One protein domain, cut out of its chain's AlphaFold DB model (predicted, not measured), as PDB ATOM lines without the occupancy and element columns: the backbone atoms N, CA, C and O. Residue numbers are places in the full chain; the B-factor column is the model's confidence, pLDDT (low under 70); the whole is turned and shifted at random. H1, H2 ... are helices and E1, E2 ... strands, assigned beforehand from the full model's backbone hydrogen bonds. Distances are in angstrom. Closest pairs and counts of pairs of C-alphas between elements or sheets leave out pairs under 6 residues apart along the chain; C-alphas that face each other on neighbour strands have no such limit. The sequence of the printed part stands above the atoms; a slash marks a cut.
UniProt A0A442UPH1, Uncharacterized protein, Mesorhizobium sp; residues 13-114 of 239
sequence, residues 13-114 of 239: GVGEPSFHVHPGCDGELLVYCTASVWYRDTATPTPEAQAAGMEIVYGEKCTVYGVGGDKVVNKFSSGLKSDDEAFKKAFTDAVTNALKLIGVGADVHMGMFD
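This is residues 13 to 114 of the 239 residues of an uncharacterized protein of Mesorhizobium sp (UniProt A0A442UPH1). A long, narrow antiparallel sheet, dominated by the paired strands E2 and E3, is curled like part of a barrel, and helix H2 packs beside E2 and E3. Beyond one end of E2 and E3 residues 46 to 53, with H1, stick out; the hairpin E3 and E4 makes the other end, and H3 follows H2 away from the sheet. The printed part has 102 residues, with three named helices and four named strands that follow along the chain as E1 E2 H1 E3 E4 H2 H3; the sheet's order is E1 E2 E3 E4, and the class is mixed, helices and strands. It is extended, radius of gyration of the C-alphas 19.9 A, spanning 68 by 34 by 16 A.

E3, residues 58 to 76, is 50.5 A long and bends by 53 degrees at residue 61. E2, residues 29 to 42, is 42.0 A long; E1, residues 18 to 23, begins at C-alpha 18 (-37.821, -21.008, -9.418). E4 is residues 79 to 82. H2, residues 86 to 101, is 23.1 A long; H1 is residues 47 to 51, and H3, residues 106 to 109, ends at C-alpha 109 (-49.356, -38.776, 6.668).

E2 and E3 are antiparallel at 163 degrees, with N 35 and O 66 3.0 A apart. E1 and E2 form a hairpin, N 20 to O 32 2.8 A; E3 and E4 another, N 74 to O 81 2.9 A. H2 is on the sheet, only just at its level, height 3.6 A; its closest C-alphas to E3 are Ala 98 and Gly 66, 3.9 A. H2 and H3 are close but not clearly touching, C-alphas 100 and 106 7.0 A apart. H1's one O i to N i+4 pair is within hydrogen-bond range, as are 11 of 12 in H2; H3 is too short for one.

C-alphas 52 and 78 are farthest apart, 68.4 A. The printed part has no cut and no long link. Residues 41 to 59 and 104 to 114 have pLDDT under 70.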
ATOM      1  N   GLY A  13     -35.707 -21.831   6.878       90.50
ATOM      2  CA  GLY A  13     -36.227 -20.839   5.950       90.50
ATOM      3  C   GLY A  13     -36.491 -21.395   4.560       90.50
ATOM      4  O   GLY A  13     -36.176 -22.541   4.249       90.50
ATOM      5  N   VAL A  14     -37.072 -20.554   3.710       93.25
ATOM      6  CA  VAL A  14     -37.360 -20.875   2.307       93.25
ATOM      7  C   VAL A  14     -36.331 -20.161   1.430       93.25
ATOM      8  O   VAL A  14     -36.000 -19.002   1.679       93.25
ATOM      9  N   GLY A  15     -35.762 -20.865   0.454       90.50
ATOM     10  CA  GLY A  15     -34.898 -20.277  -0.567       90.50
ATOM     11  C   GLY A  15     -35.697 -19.602  -1.682       90.50
ATOM     12  O   GLY A  15     -36.925 -19.675  -1.722       90.50
ATOM     13  N   GLU A  16     -34.995 -18.943  -2.600       92.38
ATOM     14  CA  GLU A  16     -35.635 -18.285  -3.742       92.38
ATOM     15  C   GLU A  16     -36.382 -19.314  -4.618       92.38
ATOM     16  O   GLU A  16     -35.798 -20.344  -4.979       92.38
ATOM     17  N   PRO A  17     -37.671 -19.087  -4.931       93.94
ATOM     18  CA  PRO A  17     -38.431 -19.992  -5.781       93.94
ATOM     19  C   PRO A  17     -38.054 -19.842  -7.256       93.94
ATOM     20  O   PRO A  17     -37.929 -18.732  -7.769       93.94
ATOM     21  N   SER A  18     -37.959 -20.970  -7.960       95.50
ATOM     22  CA  SER A  18     -37.821 -21.008  -9.418       95.50
ATOM     23  C   SER A  18     -39.168 -21.312 -10.059       95.50
ATOM     24  O   SER A  18     -39.775 -22.341  -9.756       95.50
ATOM     25  N   PHE A  19     -39.621 -20.448 -10.965       95.00
ATOM     26  CA  PHE A  19     -40.864 -20.643 -11.707       95.00
ATOM     27  C   PHE A  19     -40.584 -21.030 -13.157       95.00
ATOM     28  O   PHE A  19     -39.806 -20.382 -13.856       95.00
ATOM     29  N   HIS A  20     -41.291 -22.050 -13.629       94.75
ATOM     30  CA  HIS A  20     -41.277 -22.500 -15.011       94.75
ATOM     31  C   HIS A  20     -42.696 -22.482 -15.560       94.75
ATOM     32  O   HIS A  20     -43.598 -23.111 -15.010       94.75
ATOM     33  N   VAL A  21     -42.893 -21.750 -16.652       93.50
ATOM     34  CA  VAL A  21     -44.187 -21.644 -17.319       93.50
ATOM     35  C   VAL A  21     -44.148 -22.485 -18.585       93.50
ATOM     36  O   VAL A  21     -43.280 -22.292 -19.436       93.50
ATOM     37  N   HIS A  22     -45.085 -23.417 -18.706       92.38
ATOM     38  CA  HIS A  22     -45.171 -24.339 -19.828       92.38
ATOM     39  C   HIS A  22     -46.498 -24.159 -20.571       92.38
ATOM     40  O   HIS A  22     -47.553 -24.131 -19.931       92.38
ATOM     41  N   PRO A  23     -46.478 -24.056 -21.912       91.44
ATOM     42  CA  PRO A  23     -47.705 -24.072 -22.694       91.44
ATOM     43  C   PRO A  23     -48.373 -25.446 -22.562       91.44
ATOM     44  O   PRO A  23     -47.742 -26.480 -22.779       91.44
ATOM     45  N   GLY A  24     -49.642 -25.441 -22.166       83.31
ATOM     46  CA  GLY A  24     -50.497 -26.619 -22.105       83.31
ATOM     47  C   GLY A  24     -51.247 -26.859 -23.417       83.31
ATOM     48  O   GLY A  24     -51.079 -26.147 -24.409       83.31
ATOM     49  N   CYS A  25     -52.105 -27.879 -23.419       81.88
ATOM     50  CA  CYS A  25     -53.000 -28.145 -24.544       81.88
ATOM     51  C   CYS A  25     -54.051 -27.034 -24.687       81.88
ATOM     52  O   CYS A  25     -54.429 -26.391 -23.711       81.88
ATOM     53  N   ASP A  26     -54.555 -26.831 -25.906       80.75
ATOM     54  CA  ASP A  26     -55.688 -25.937 -26.190       80.75
ATOM     55  C   ASP A  26     -55.541 -24.477 -25.706       80.75
ATOM     56  O   ASP A  26     -56.538 -23.804 -25.439       80.75
ATOM     57  N   GLY A  27     -54.308 -23.970 -25.610       81.25
ATOM     58  CA  GLY A  27     -54.035 -22.599 -25.163       81.25
ATOM     59  C   GLY A  27     -54.055 -22.412 -23.643       81.25
ATOM     60  O   GLY A  27     -53.999 -21.276 -23.176       81.25
ATOM     61  N   GLU A  28     -54.119 -23.500 -22.869       87.75
ATOM     62  CA  GLU A  28     -53.861 -23.457 -21.430       87.75
ATOM     63  C   GLU A  28     -52.392 -23.124 -21.146       87.75
ATOM     64  O   GLU A  28     -51.497 -23.366 -21.959       87.75
ATOM     65  N   LEU A  29     -52.133 -22.579 -19.962       91.69
ATOM     66  CA  LEU A  29     -50.789 -22.228 -19.518       91.69
ATOM     67  C   LEU A  29     -50.586 -22.779 -18.113       91.69
ATOM     68  O   LEU A  29     -51.359 -22.466 -17.210       91.69
ATOM     69  N   LEU A  30     -49.562 -23.605 -17.939       92.38
ATOM     70  CA  LEU A  30     -49.216 -24.239 -16.672       92.38
ATOM     71  C   LEU A  30     -48.042 -23.497 -16.043       92.38
ATOM     72  O   LEU A  30     -47.116 -23.090 -16.744       92.38
ATOM     73  N   VAL A  31     -48.058 -23.354 -14.725       94.94
ATOM     74  CA  VAL A  31     -46.915 -22.893 -13.940       94.94
ATOM     75  C   VAL A  31     -46.482 -24.007 -13.005       94.94
ATOM     76  O   VAL A  31     -47.298 -24.599 -12.306       94.94
ATOM     77  N   TYR A  32     -45.183 -24.262 -12.976       95.06
ATOM     78  CA  TYR A  32     -44.537 -25.090 -11.975       95.06
ATOM     79  C   TYR A  32     -43.585 -24.221 -11.170       95.06
ATOM     80  O   TYR A  32     -42.837 -23.417 -11.724       95.06
ATOM     81  N   CYS A  33     -43.618 -24.380  -9.858       96.00
ATOM     82  CA  CYS A  33     -42.711 -23.738  -8.929       96.00
ATOM     83  C   CYS A  33     -41.861 -24.812  -8.260       96.00
ATOM     84  O   CYS A  33     -42.391 -25.777  -7.711       96.00
ATOM     85  N   THR A  34     -40.547 -24.632  -8.262       96.06
ATOM     86  CA  THR A  34     -39.634 -25.385  -7.405       96.06
ATOM     87  C   THR A  34     -39.167 -24.468  -6.289       96.06
ATOM     88  O   THR A  34     -38.567 -23.427  -6.547       96.06
ATOM     89  N   ALA A  35     -39.451 -24.847  -5.047       95.31
ATOM     90  CA  ALA A  35     -39.008 -24.131  -3.860       95.31
ATOM     91  C   ALA A  35     -38.044 -25.012  -3.063       95.31
ATOM     92  O   ALA A  35     -38.218 -26.230  -2.974       95.31
ATOM     93  N   SER A  36     -37.027 -24.387  -2.474       93.94
ATOM     94  CA  SER A  36     -36.141 -25.049  -1.521       93.94
ATOM     95  C   SER A  36     -36.506 -24.625  -0.106       93.94
ATOM     96  O   SER A  36     -36.785 -23.454   0.147       93.94
ATOM     97  N   VAL A  37     -36.501 -25.570   0.825       92.75
ATOM     98  CA  VAL A  37     -36.612 -25.294   2.256       92.75
ATOM     99  C   VAL A  37     -35.337 -25.780   2.902       92.75
ATOM    100  O   VAL A  37     -34.896 -26.903   2.671       92.75
ATOM    101  N   TRP A  38     -34.733 -24.924   3.705       91.25
ATOM    102  CA  TRP A  38     -33.543 -25.256   4.452       91.25
ATOM    103  C   TRP A  38     -33.816 -25.208   5.943       91.25
ATOM    104  O   TRP A  38     -34.627 -24.416   6.415       91.25
ATOM    105  N   TYR A  39     -33.111 -26.045   6.683       87.75
ATOM    106  CA  TYR A  39     -33.131 -26.078   8.134       87.75
ATOM    107  C   TYR A  39     -31.735 -26.422   8.642       87.75
ATOM    108  O   TYR A  39     -30.909 -26.976   7.914       87.75
ATOM    109  N   ARG A  40     -31.442 -26.028   9.872       82.38
ATOM    110  CA  ARG A  40     -30.204 -26.369  10.558       82.38
ATOM    111  C   ARG A  40     -30.559 -27.304  11.691       82.38
ATOM    112  O   ARG A  40     -31.476 -27.008  12.453       82.38
ATOM    113  N   ASP A  41     -29.843 -28.414  11.775       69.31
ATOM    114  CA  ASP A  41     -29.969 -29.295  12.925       69.31
ATOM    115  C   ASP A  41     -29.508 -28.536  14.173       69.31
ATOM    116  O   ASP A  41     -28.438 -27.923  14.178       69.31
ATOM    117  N   THR A  42     -30.335 -28.499  15.208       65.00
ATOM    118  CA  THR A  42     -29.949 -27.922  16.491       65.00
ATOM    119  C   THR A  42     -29.536 -29.073  17.383       65.00
ATOM    120  O   THR A  42     -30.391 -29.808  17.874       65.00
ATOM    121  N   ALA A  43     -28.234 -29.222  17.631       56.31
ATOM    122  CA  ALA A  43     -27.793 -30.083  18.716       56.31
ATOM    123  C   ALA A  43     -28.401 -29.513  20.001       56.31
ATOM    124  O   ALA A  43     -28.093 -28.376  20.369       56.31
ATOM    125  N   THR A  44     -29.311 -30.254  20.637       52.28
ATOM    126  CA  THR A  44     -29.924 -29.839  21.899       52.28
ATOM    127  C   THR A  44     -28.794 -29.505  22.869       52.28
ATOM    128  O   THR A  44     -27.983 -30.385  23.177       52.28
ATOM    129  N   PRO A  45     -28.679 -28.248  23.334       54.16
ATOM    130  CA  PRO A  45     -27.724 -27.929  24.378       54.16
ATOM    131  C   PRO A  45     -28.064 -28.822  25.569       54.16
ATOM    132  O   PRO A  45     -29.236 -28.931  25.940       54.16
ATOM    133  N   THR A  46     -27.072 -29.492  26.160       55.56
ATOM    134  CA  THR A  46     -27.323 -30.220  27.406       55.56
ATOM    135  C   THR A  46     -27.899 -29.241  28.439       55.56
ATOM    136  O   THR A  46     -27.614 -28.040  28.373       55.56
ATOM    137  N   PRO A  47     -28.696 -29.709  29.417       60.50
ATOM    138  CA  PRO A  47     -29.253 -28.843  30.462       60.50
ATOM    139  C   PRO A  47     -28.189 -27.968  31.156       60.50
ATOM    140  O   PRO A  47     -28.473 -26.856  31.598       60.50
ATOM    141  N   GLU A  48     -26.941 -28.442  31.191       57.16
ATOM    142  CA  GLU A  48     -25.774 -27.717  31.699       57.16
ATOM    143  C   GLU A  48     -25.365 -26.517  30.821       57.16
ATOM    144  O   GLU A  48     -25.027 -25.458  31.348       57.16
ATOM    145  N   ALA A  49     -25.430 -26.644  29.491       57.16
ATOM    146  CA  ALA A  49     -25.080 -25.586  28.539       57.16
ATOM    147  C   ALA A  49     -26.100 -24.433  28.554       57.16
ATOM    148  O   ALA A  49     -25.726 -23.263  28.442       57.16
ATOM    149  N   GLN A  50     -27.380 -24.745  28.777       57.88
ATOM    150  CA  GLN A  50     -28.436 -23.738  28.909       57.88
ATOM    151  C   GLN A  50     -28.300 -22.928  30.212       57.88
ATOM    152  O   GLN A  50     -28.502 -21.714  30.206       57.88
ATOM    153  N   ALA A  51     -27.884 -23.567  31.313       58.94
ATOM    154  CA  ALA A  51     -27.598 -22.895  32.586       58.94
ATOM    155  C   ALA A  51     -26.328 -22.020  32.541       58.94
ATOM    156  O   ALA A  51     -26.211 -21.060  33.302       58.94
ATOM    157  N   ALA A  52     -25.394 -22.327  31.636       63.41
ATOM    158  CA  ALA A  52     -24.151 -21.584  31.434       63.41
ATOM    159  C   ALA A  52     -24.282 -20.378  30.478       63.41
ATOM    160  O   ALA A  52     -23.293 -19.688  30.235       63.41
ATOM    161  N   GLY A  53     -25.475 -20.111  29.931       59.50
ATOM    162  CA  GLY A  53     -25.692 -19.019  28.977       59.50
ATOM    163  C   GLY A  53     -25.041 -19.249  27.608       59.50
ATOM    164  O   GLY A  53     -24.739 -18.278  26.916       59.50
ATOM    165  N   MET A  54     -24.793 -20.507  27.216       56.41
ATOM    166  CA  MET A  54     -24.247 -20.818  25.892       56.41
ATOM    167  C   MET A  54     -25.288 -20.594  24.787       56.41
ATOM    168  O   MET A  54     -26.443 -21.004  24.896       56.41
ATOM    169  N   GLU A  55     -24.843 -19.940  23.715       57.12
ATOM    170  CA  GLU A  55     -25.609 -19.643  22.502       57.12
ATOM    171  C   GLU A  55     -26.001 -20.931  21.750       57.12
ATOM    172  O   GLU A  55     -25.249 -21.909  21.752       57.12
ATOM    173  N   ILE A  56     -27.181 -20.949  21.113       60.09
ATOM    174  CA  ILE A  56     -27.651 -22.092  20.310       60.09
ATOM    175  C   ILE A  56     -26.641 -22.365  19.189       60.09
ATOM    176  O   ILE A  56     -26.437 -21.529  18.308       60.09
ATOM    177  N   VAL A  57     -26.035 -23.555  19.193       60.72
ATOM    178  CA  VAL A  57     -25.118 -23.980  18.130       60.72
ATOM    179  C   VAL A  57     -25.929 -24.643  17.024       60.72
ATOM    180  O   VAL A  57     -26.387 -25.776  17.156       60.72
ATOM    181  N   TYR A  58     -26.109 -23.923  15.921       65.06
ATOM    182  CA  TYR A  58     -26.711 -24.485  14.717       65.06
ATOM    183  C   TYR A  58     -25.696 -25.351  13.965       65.06
ATOM    184  O   TYR A  58     -24.601 -24.887  13.640       65.06
ATOM    185  N   GLY A  59     -26.082 -26.586  13.657       67.62
ATOM    186  CA  GLY A  59     -25.343 -27.504  12.798       67.62
ATOM    187  C   GLY A  59     -25.355 -27.093  11.324       67.62
ATOM    188  O   GLY A  59     -25.737 -25.975  10.951       67.62
ATOM    189  N   GLU A  60     -24.918 -28.011  10.461       76.12
ATOM    190  CA  GLU A  60     -24.884 -27.777   9.018       76.12
ATOM    191  C   GLU A  60     -26.284 -27.540   8.433       76.12
ATOM    192  O   GLU A  60     -27.309 -28.006   8.935       76.12
ATOM    193  N   LYS A  61     -26.318 -26.765   7.346       82.12
ATOM    194  CA  LYS A  61     -27.552 -26.415   6.648       82.12
ATOM    195  C   LYS A  61     -27.999 -27.583   5.771       82.12
ATOM    196  O   LYS A  61     -27.445 -27.803   4.695       82.12
ATOM    197  N   CYS A  62     -29.063 -28.257   6.176       85.12
ATOM    198  CA  CYS A  62     -29.765 -29.244   5.367       85.12
ATOM    199  C   CYS A  62     -30.782 -28.537   4.464       85.12
ATOM    200  O   CYS A  62     -31.426 -27.574   4.877       85.12
ATOM    201  N   THR A  63     -30.920 -28.981   3.213       90.44
ATOM    202  CA  THR A  63     -31.866 -28.395   2.248       90.44
ATOM    203  C   THR A  63     -32.662 -29.493   1.561       90.44
ATOM    204  O   THR A  63     -32.093 -30.461   1.064       90.44
ATOM    205  N   VAL A  64     -33.974 -29.313   1.507       91.19
ATOM    206  CA  VAL A  64     -34.920 -30.160   0.780       91.19
ATOM    207  C   VAL A  64     -35.618 -29.340  -0.296       91.19
ATOM    208  O   VAL A  64     -35.665 -28.109  -0.232       91.19
ATOM    209  N   TYR A  65     -36.188 -30.025  -1.279       93.44
ATOM    210  CA  TYR A  65     -36.846 -29.394  -2.415       93.44
ATOM    211  C   TYR A  65     -38.272 -29.900  -2.547       93.44
ATOM    212  O   TYR A  65     -38.547 -31.078  -2.332       93.44
ATOM    213  N   GLY A  66     -39.165 -29.003  -2.936       92.88
ATOM    214  CA  GLY A  66     -40.542 -29.323  -3.260       92.88
ATOM    215  C   GLY A  66     -40.928 -28.693  -4.584       92.88
ATOM    216  O   GLY A  66     -40.434 -27.628  -4.961       92.88
ATOM    217  N   VAL A  67     -41.808 -29.382  -5.298       94.06
ATOM    218  CA  VAL A  67     -42.379 -28.906  -6.554       94.06
ATOM    219  C   VAL A  67     -43.877 -28.761  -6.353       94.06
ATOM    220  O   VAL A  67     -44.505 -29.647  -5.778       94.06
ATOM    221  N   GLY A  68     -44.425 -27.641  -6.806       92.88
ATOM    222  CA  GLY A  68     -45.856 -27.380  -6.853       92.88
ATOM    223  C   GLY A  68     -46.246 -26.859  -8.226       92.88
ATOM    224  O   GLY A  68     -45.406 -26.318  -8.949       92.88
ATOM    225  N   GLY A  69     -47.499 -27.050  -8.619       93.31
ATOM    226  CA  GLY A  69     -47.959 -26.661  -9.947       93.31
ATOM    227  C   GLY A  69     -49.407 -26.207  -9.961       93.31
ATOM    228  O   GLY A  69     -50.220 -26.692  -9.180       93.31
ATOM    229  N   ASP A  70     -49.717 -25.278 -10.859       93.38
ATOM    230  CA  ASP A  70     -51.073 -24.782 -11.074       93.38
ATOM    231  C   ASP A  70     -51.274 -24.314 -12.528       93.38
ATOM    232  O   ASP A  70     -50.334 -24.254 -13.327       93.38
ATOM    233  N   LYS A  71     -52.510 -23.988 -12.896       91.12
ATOM    234  CA  LYS A  71     -52.893 -23.502 -14.220       91.12
ATOM    235  C   LYS A  71     -53.067 -21.983 -14.203       91.12
ATOM    236  O   LYS A  71     -54.030 -21.466 -13.648       91.12
ATOM    237  N   VAL A  72     -52.166 -21.270 -14.877       89.69
ATOM    238  CA  VAL A  72     -52.236 -19.813 -15.089       89.69
ATOM    239  C   VAL A  72     -53.365 -19.447 -16.042       89.69
ATOM    240  O   VAL A  72     -54.014 -18.424 -15.861       89.69
ATOM    241  N   VAL A  73     -53.614 -20.266 -17.066       88.31
ATOM    242  CA  VAL A  73     -54.748 -20.087 -17.979       88.31
ATOM    243  C   VAL A  73     -55.525 -21.386 -18.047       88.31
ATOM    244  O   VAL A  73     -54.980 -22.422 -18.425       88.31
ATOM    245  N   ASN A  74     -56.804 -21.299 -17.697       83.81
ATOM    246  CA  ASN A  74     -57.752 -22.402 -17.709       83.81
ATOM    247  C   ASN A  74     -58.721 -22.257 -18.879       83.81
ATOM    248  O   ASN A  74     -59.222 -21.159 -19.153       83.81
ATOM    249  N   LYS A  75     -59.032 -23.373 -19.537       83.31
ATOM    250  CA  LYS A  75     -60.068 -23.423 -20.564       83.31
ATOM    251  C   LYS A  75     -61.410 -23.797 -19.942       83.31
ATOM    252  O   LYS A  75     -61.610 -24.915 -19.475       83.31
ATOM    253  N   PHE A  76     -62.354 -22.867 -19.988       81.81
ATOM    254  CA  PHE A  76     -63.751 -23.110 -19.644       81.81
ATOM    255  C   PHE A  76     -64.610 -23.164 -20.911       81.81
ATOM    256  O   PHE A  76     -64.203 -22.713 -21.983       81.81
ATOM    257  N   SER A  77     -65.835 -23.679 -20.794       78.94
ATOM    258  CA  SER A  77     -66.815 -23.654 -21.892       78.94
ATOM    259  C   SER A  77     -67.163 -22.231 -22.351       78.94
ATOM    260  O   SER A  77     -67.573 -22.040 -23.491       78.94
ATOM    261  N   SER A  78     -66.966 -21.234 -21.483       81.00
ATOM    262  CA  SER A  78     -67.139 -19.805 -21.762       81.00
ATOM    263  C   SER A  78     -65.901 -19.118 -22.356       81.00
ATOM    264  O   SER A  78     -65.972 -17.933 -22.673       81.00
ATOM    265  N   GLY A  79     -64.778 -19.831 -22.512       84.06
ATOM    266  CA  GLY A  79     -63.521 -19.299 -23.039       84.06
ATOM    267  C   GLY A  79     -62.324 -19.506 -22.108       84.06
ATOM    268  O   GLY A  79     -62.403 -20.186 -21.085       84.06
ATOM    269  N   LEU A  80     -61.189 -18.918 -22.489       85.56
ATOM    270  CA  LEU A  80     -59.956 -18.942 -21.700       85.56
ATOM    271  C   LEU A  80     -60.032 -17.889 -20.591       85.56
ATOM    272  O   LEU A  80     -60.333 -16.725 -20.857       85.56
ATOM    273  N   LYS A  81     -59.736 -18.288 -19.354       86.56
ATOM    274  CA  LYS A  81     -59.654 -17.384 -18.204       86.56
ATOM    275  C   LYS A  81     -58.296 -17.530 -17.533       86.56
ATOM    276  O   LYS A  81     -57.872 -18.643 -17.228       86.56
ATOM    277  N   SER A  82     -57.638 -16.401 -17.296       88.31
ATOM    278  CA  SER A  82     -56.400 -16.346 -16.524       88.31
ATOM    279  C   SER A  82     -56.683 -16.340 -15.020       88.31
ATOM    280  O   SER A  82     -57.617 -15.671 -14.574       88.31
ATOM    281  N   ASP A  83     -55.863 -17.056 -14.260       88.25
ATOM    282  CA  ASP A  83     -55.809 -17.043 -12.798       88.25
ATOM    283  C   ASP A  83     -54.535 -16.302 -12.359       88.25
ATOM    284  O   ASP A  83     -53.414 -16.738 -12.633       88.25
ATOM    285  N   ASP A  84     -54.701 -15.151 -11.708       87.50
ATOM    286  CA  ASP A  84     -53.613 -14.318 -11.191       87.50
ATOM    287  C   ASP A  84     -53.021 -14.852  -9.874       87.50
ATOM    288  O   ASP A  84     -51.939 -14.432  -9.453       87.50
ATOM    289  N   GLU A  85     -53.675 -15.825  -9.240       90.38
ATOM    290  CA  GLU A  85     -53.203 -16.484  -8.024       90.38
ATOM    291  C   GLU A  85     -52.397 -17.757  -8.295       90.38
ATOM    292  O   GLU A  85     -51.746 -18.257  -7.375       90.38
ATOM    293  N   ALA A  86     -52.377 -18.260  -9.532       90.75
ATOM    294  CA  ALA A  86     -51.729 -19.527  -9.888       90.75
ATOM    295  C   ALA A  86     -50.258 -19.608  -9.434       90.75
ATOM    296  O   ALA A  86     -49.814 -20.623  -8.901       90.75
ATOM    297  N   PHE A  87     -49.495 -18.514  -9.550       91.44
ATOM    298  CA  PHE A  87     -48.102 -18.464  -9.079       91.44
ATOM    299  C   PHE A  87     -47.989 -18.573  -7.552       91.44
ATOM    300  O   PHE A  87     -47.099 -19.250  -7.038       91.44
ATOM    301  N   LYS A  88     -48.906 -17.938  -6.812       92.75
ATOM    302  CA  LYS A  88     -48.934 -17.983  -5.342       92.75
ATOM    303  C   LYS A  88     -49.342 -19.371  -4.850       92.75
ATOM    304  O   LYS A  88     -48.755 -19.883  -3.894       92.75
ATOM    305  N   LYS A  89     -50.313 -19.988  -5.527       92.88
ATOM    306  CA  LYS A  89     -50.778 -21.355  -5.270       92.88
ATOM    307  C   LYS A  89     -49.659 -22.363  -5.523       92.88
ATOM    308  O   LYS A  89     -49.321 -23.120  -4.617       92.88
ATOM    309  N   ALA A  90     -48.994 -22.282  -6.678       93.69
ATOM    310  CA  ALA A  90     -47.856 -23.137  -7.012       93.69
ATOM    311  C   ALA A  90     -46.689 -22.981  -6.022       93.69
ATOM    312  O   ALA A  90     -46.087 -23.978  -5.627       93.69
ATOM    313  N   PHE A  91     -46.383 -21.756  -5.576       93.81
ATOM    314  CA  PHE A  91     -45.355 -21.519  -4.558       93.81
ATOM    315  C   PHE A  91     -45.714 -22.144  -3.207       93.81
ATOM    316  O   PHE A  91     -44.896 -22.838  -2.605       93.81
ATOM    317  N   THR A  92     -46.946 -21.930  -2.744       93.12
ATOM    318  CA  THR A  92     -47.416 -22.465  -1.458       93.12
ATOM    319  C   THR A  92     -47.407 -23.993  -1.461       93.12
ATOM    320  O   THR A  92     -46.957 -24.612  -0.493       93.12
ATOM    321  N   ASP A  93     -47.837 -24.612  -2.562       92.75
ATOM    322  CA  ASP A  93     -47.791 -26.065  -2.731       92.75
ATOM    323  C   ASP A  93     -46.346 -26.588  -2.759       92.75
ATOM    324  O   ASP A  93     -46.018 -27.535  -2.044       92.75
ATOM    325  N   ALA A  94     -45.438 -25.914  -3.477       93.00
ATOM    326  CA  ALA A  94     -44.023 -26.282  -3.526       93.00
ATOM    327  C   ALA A  94     -43.364 -26.257  -2.138       93.00
ATOM    328  O   ALA A  94     -42.672 -27.205  -1.763       93.00
ATOM    329  N   VAL A  95     -43.611 -25.211  -1.345       91.62
ATOM    330  CA  VAL A  95     -43.101 -25.105   0.033       91.62
ATOM    331  C   VAL A  95     -43.698 -26.195   0.918       91.62
ATOM    332  O   VAL A  95     -42.973 -26.844   1.672       91.62
ATOM    333  N   THR A  96     -45.000 -26.449   0.802       90.25
ATOM    334  CA  THR A  96     -45.677 -27.488   1.588       90.25
ATOM    335  C   THR A  96     -45.138 -28.878   1.244       90.25
ATOM    336  O   THR A  96     -44.880 -29.676   2.142       90.25
ATOM    337  N   ASN A  97     -44.882 -29.161  -0.035       90.56
ATOM    338  CA  ASN A  97     -44.275 -30.414  -0.484       90.56
ATOM    339  C   ASN A  97     -42.834 -30.582   0.012       90.56
ATOM    340  O   ASN A  97     -42.465 -31.680   0.418       90.56
ATOM    341  N   ALA A  98     -42.046 -29.506   0.059       89.19
ATOM    342  CA  ALA A  98     -40.712 -29.531   0.652       89.19
ATOM    343  C   ALA A  98     -40.767 -29.844   2.161       89.19
ATOM    344  O   ALA A  98     -40.025 -30.691   2.649       89.19
ATOM    345  N   LEU A  99     -41.688 -29.215   2.902       87.75
ATOM    346  CA  LEU A  99     -41.848 -29.419   4.347       87.75
ATOM    347  C   LEU A  99     -42.277 -30.850   4.709       87.75
ATOM    348  O   LEU A  99     -41.819 -31.375   5.726       87.75
ATOM    349  N   LYS A 100     -43.078 -31.513   3.862       85.25
ATOM    350  CA  LYS A 100     -43.438 -32.935   4.035       85.25
ATOM    351  C   LYS A 100     -42.202 -33.837   4.111       85.25
ATOM    352  O   LYS A 100     -42.200 -34.789   4.884       85.25
ATOM    353  N   LEU A 101     -41.139 -33.525   3.362       81.62
ATOM    354  CA  LEU A 101     -39.895 -34.310   3.359       81.62
ATOM    355  C   LEU A 101     -39.102 -34.192   4.668       81.62
ATOM    356  O   LEU A 101     -38.339 -35.093   4.993       81.62
ATOM    357  N   ILE A 102     -39.297 -33.109   5.427       78.75
ATOM    358  CA  ILE A 102     -38.682 -32.899   6.752       78.75
ATOM    359  C   ILE A 102     -39.512 -33.599   7.850       78.75
ATOM    360  O   ILE A 102     -39.135 -33.617   9.015       78.75
ATOM    361  N   GLY A 103     -40.651 -34.203   7.497       71.25
ATOM    362  CA  GLY A 103     -41.552 -34.847   8.451       71.25
ATOM    363  C   GLY A 103     -42.515 -33.878   9.139       71.25
ATOM    364  O   GLY A 103     -43.188 -34.249  10.099       71.25
ATOM    365  N   VAL A 104     -42.641 -32.647   8.636       67.88
ATOM    366  CA  VAL A 104     -43.688 -31.720   9.081       67.88
ATOM    367  C   VAL A 104     -45.040 -32.310   8.696       67.88
ATOM    368  O   VAL A 104     -45.369 -32.408   7.515       67.88
ATOM    369  N   GLY A 105     -45.810 -32.738   9.697       52.97
ATOM    370  CA  GLY A 105     -47.052 -33.475   9.472       52.97
ATOM    371  C   GLY A 105     -46.846 -34.948   9.098       52.97
ATOM    372  O   GLY A 105     -47.757 -35.546   8.528       52.97
ATOM    373  N   ALA A 106     -45.699 -35.562   9.418       53.69
ATOM    374  CA  ALA A 106     -45.512 -37.011   9.278       53.69
ATOM    375  C   ALA A 106     -46.582 -37.801  10.051       53.69
ATOM    376  O   ALA A 106     -47.082 -38.793   9.531       53.69
ATOM    377  N   ASP A 107     -47.024 -37.307  11.212       48.75
ATOM    378  CA  ASP A 107     -48.150 -37.881  11.962       48.75
ATOM    379  C   ASP A 107     -49.479 -37.789  11.191       48.75
ATOM    380  O   ASP A 107     -50.303 -38.699  11.269       48.75
ATOM    381  N   VAL A 108     -49.672 -36.744  10.375       49.72
ATOM    382  CA  VAL A 108     -50.833 -36.614   9.472       49.72
ATOM    383  C   VAL A 108     -50.765 -37.654   8.354       49.72
ATOM    384  O   VAL A 108     -51.763 -38.282   8.013       49.72
ATOM    385  N   HIS A 109     -49.573 -37.867   7.794       48.34
ATOM    386  CA  HIS A 109     -49.356 -38.776   6.668       48.34
ATOM    387  C   HIS A 109     -49.308 -40.260   7.079       48.34
ATOM    388  O   HIS A 109     -49.697 -41.125   6.299       48.34
ATOM    389  N   MET A 110     -48.897 -40.555   8.316       44.53
ATOM    390  CA  MET A 110     -48.894 -41.892   8.929       44.53
ATOM    391  C   MET A 110     -50.265 -42.289   9.509       44.53
ATOM    392  O   MET A 110     -50.382 -43.337  10.141       44.53
ATOM    393  N   GLY A 111     -51.307 -41.467   9.316       44.94
ATOM    394  CA  GLY A 111     -52.658 -41.742   9.815       44.94
ATOM    395  C   GLY A 111     -52.796 -41.648  11.339       44.94
ATOM    396  O   GLY A 111     -53.753 -42.184  11.890       44.94
ATOM    397  N   MET A 112     -51.850 -40.988  12.016       45.50
ATOM    398  CA  MET A 112     -51.899 -40.716  13.457       45.50
ATOM    399  C   MET A 112     -52.495 -39.342  13.791       45.50
ATOM    400  O   MET A 112     -52.734 -39.059  14.965       45.50
ATOM    401  N   PHE A 113     -52.809 -38.503  12.793       42.00
ATOM    402  CA  PHE A 113     -53.782 -37.435  13.003       42.00
ATOM    403  C   PHE A 113     -55.158 -38.054  13.179       42.00
ATOM    404  O   PHE A 113     -55.820 -38.476  12.231       42.00
ATOM    405  N   ASP A 114     -55.576 -38.075  14.434       45.00
ATOM    406  CA  ASP A 114     -56.937 -38.316  14.864       45.00
ATOM    407  C   ASP A 114     -57.813 -37.137  14.396       45.00
ATOM    408  O   ASP A 114     -58.179 -36.245  15.164       45.00
TER     409      ASP A 114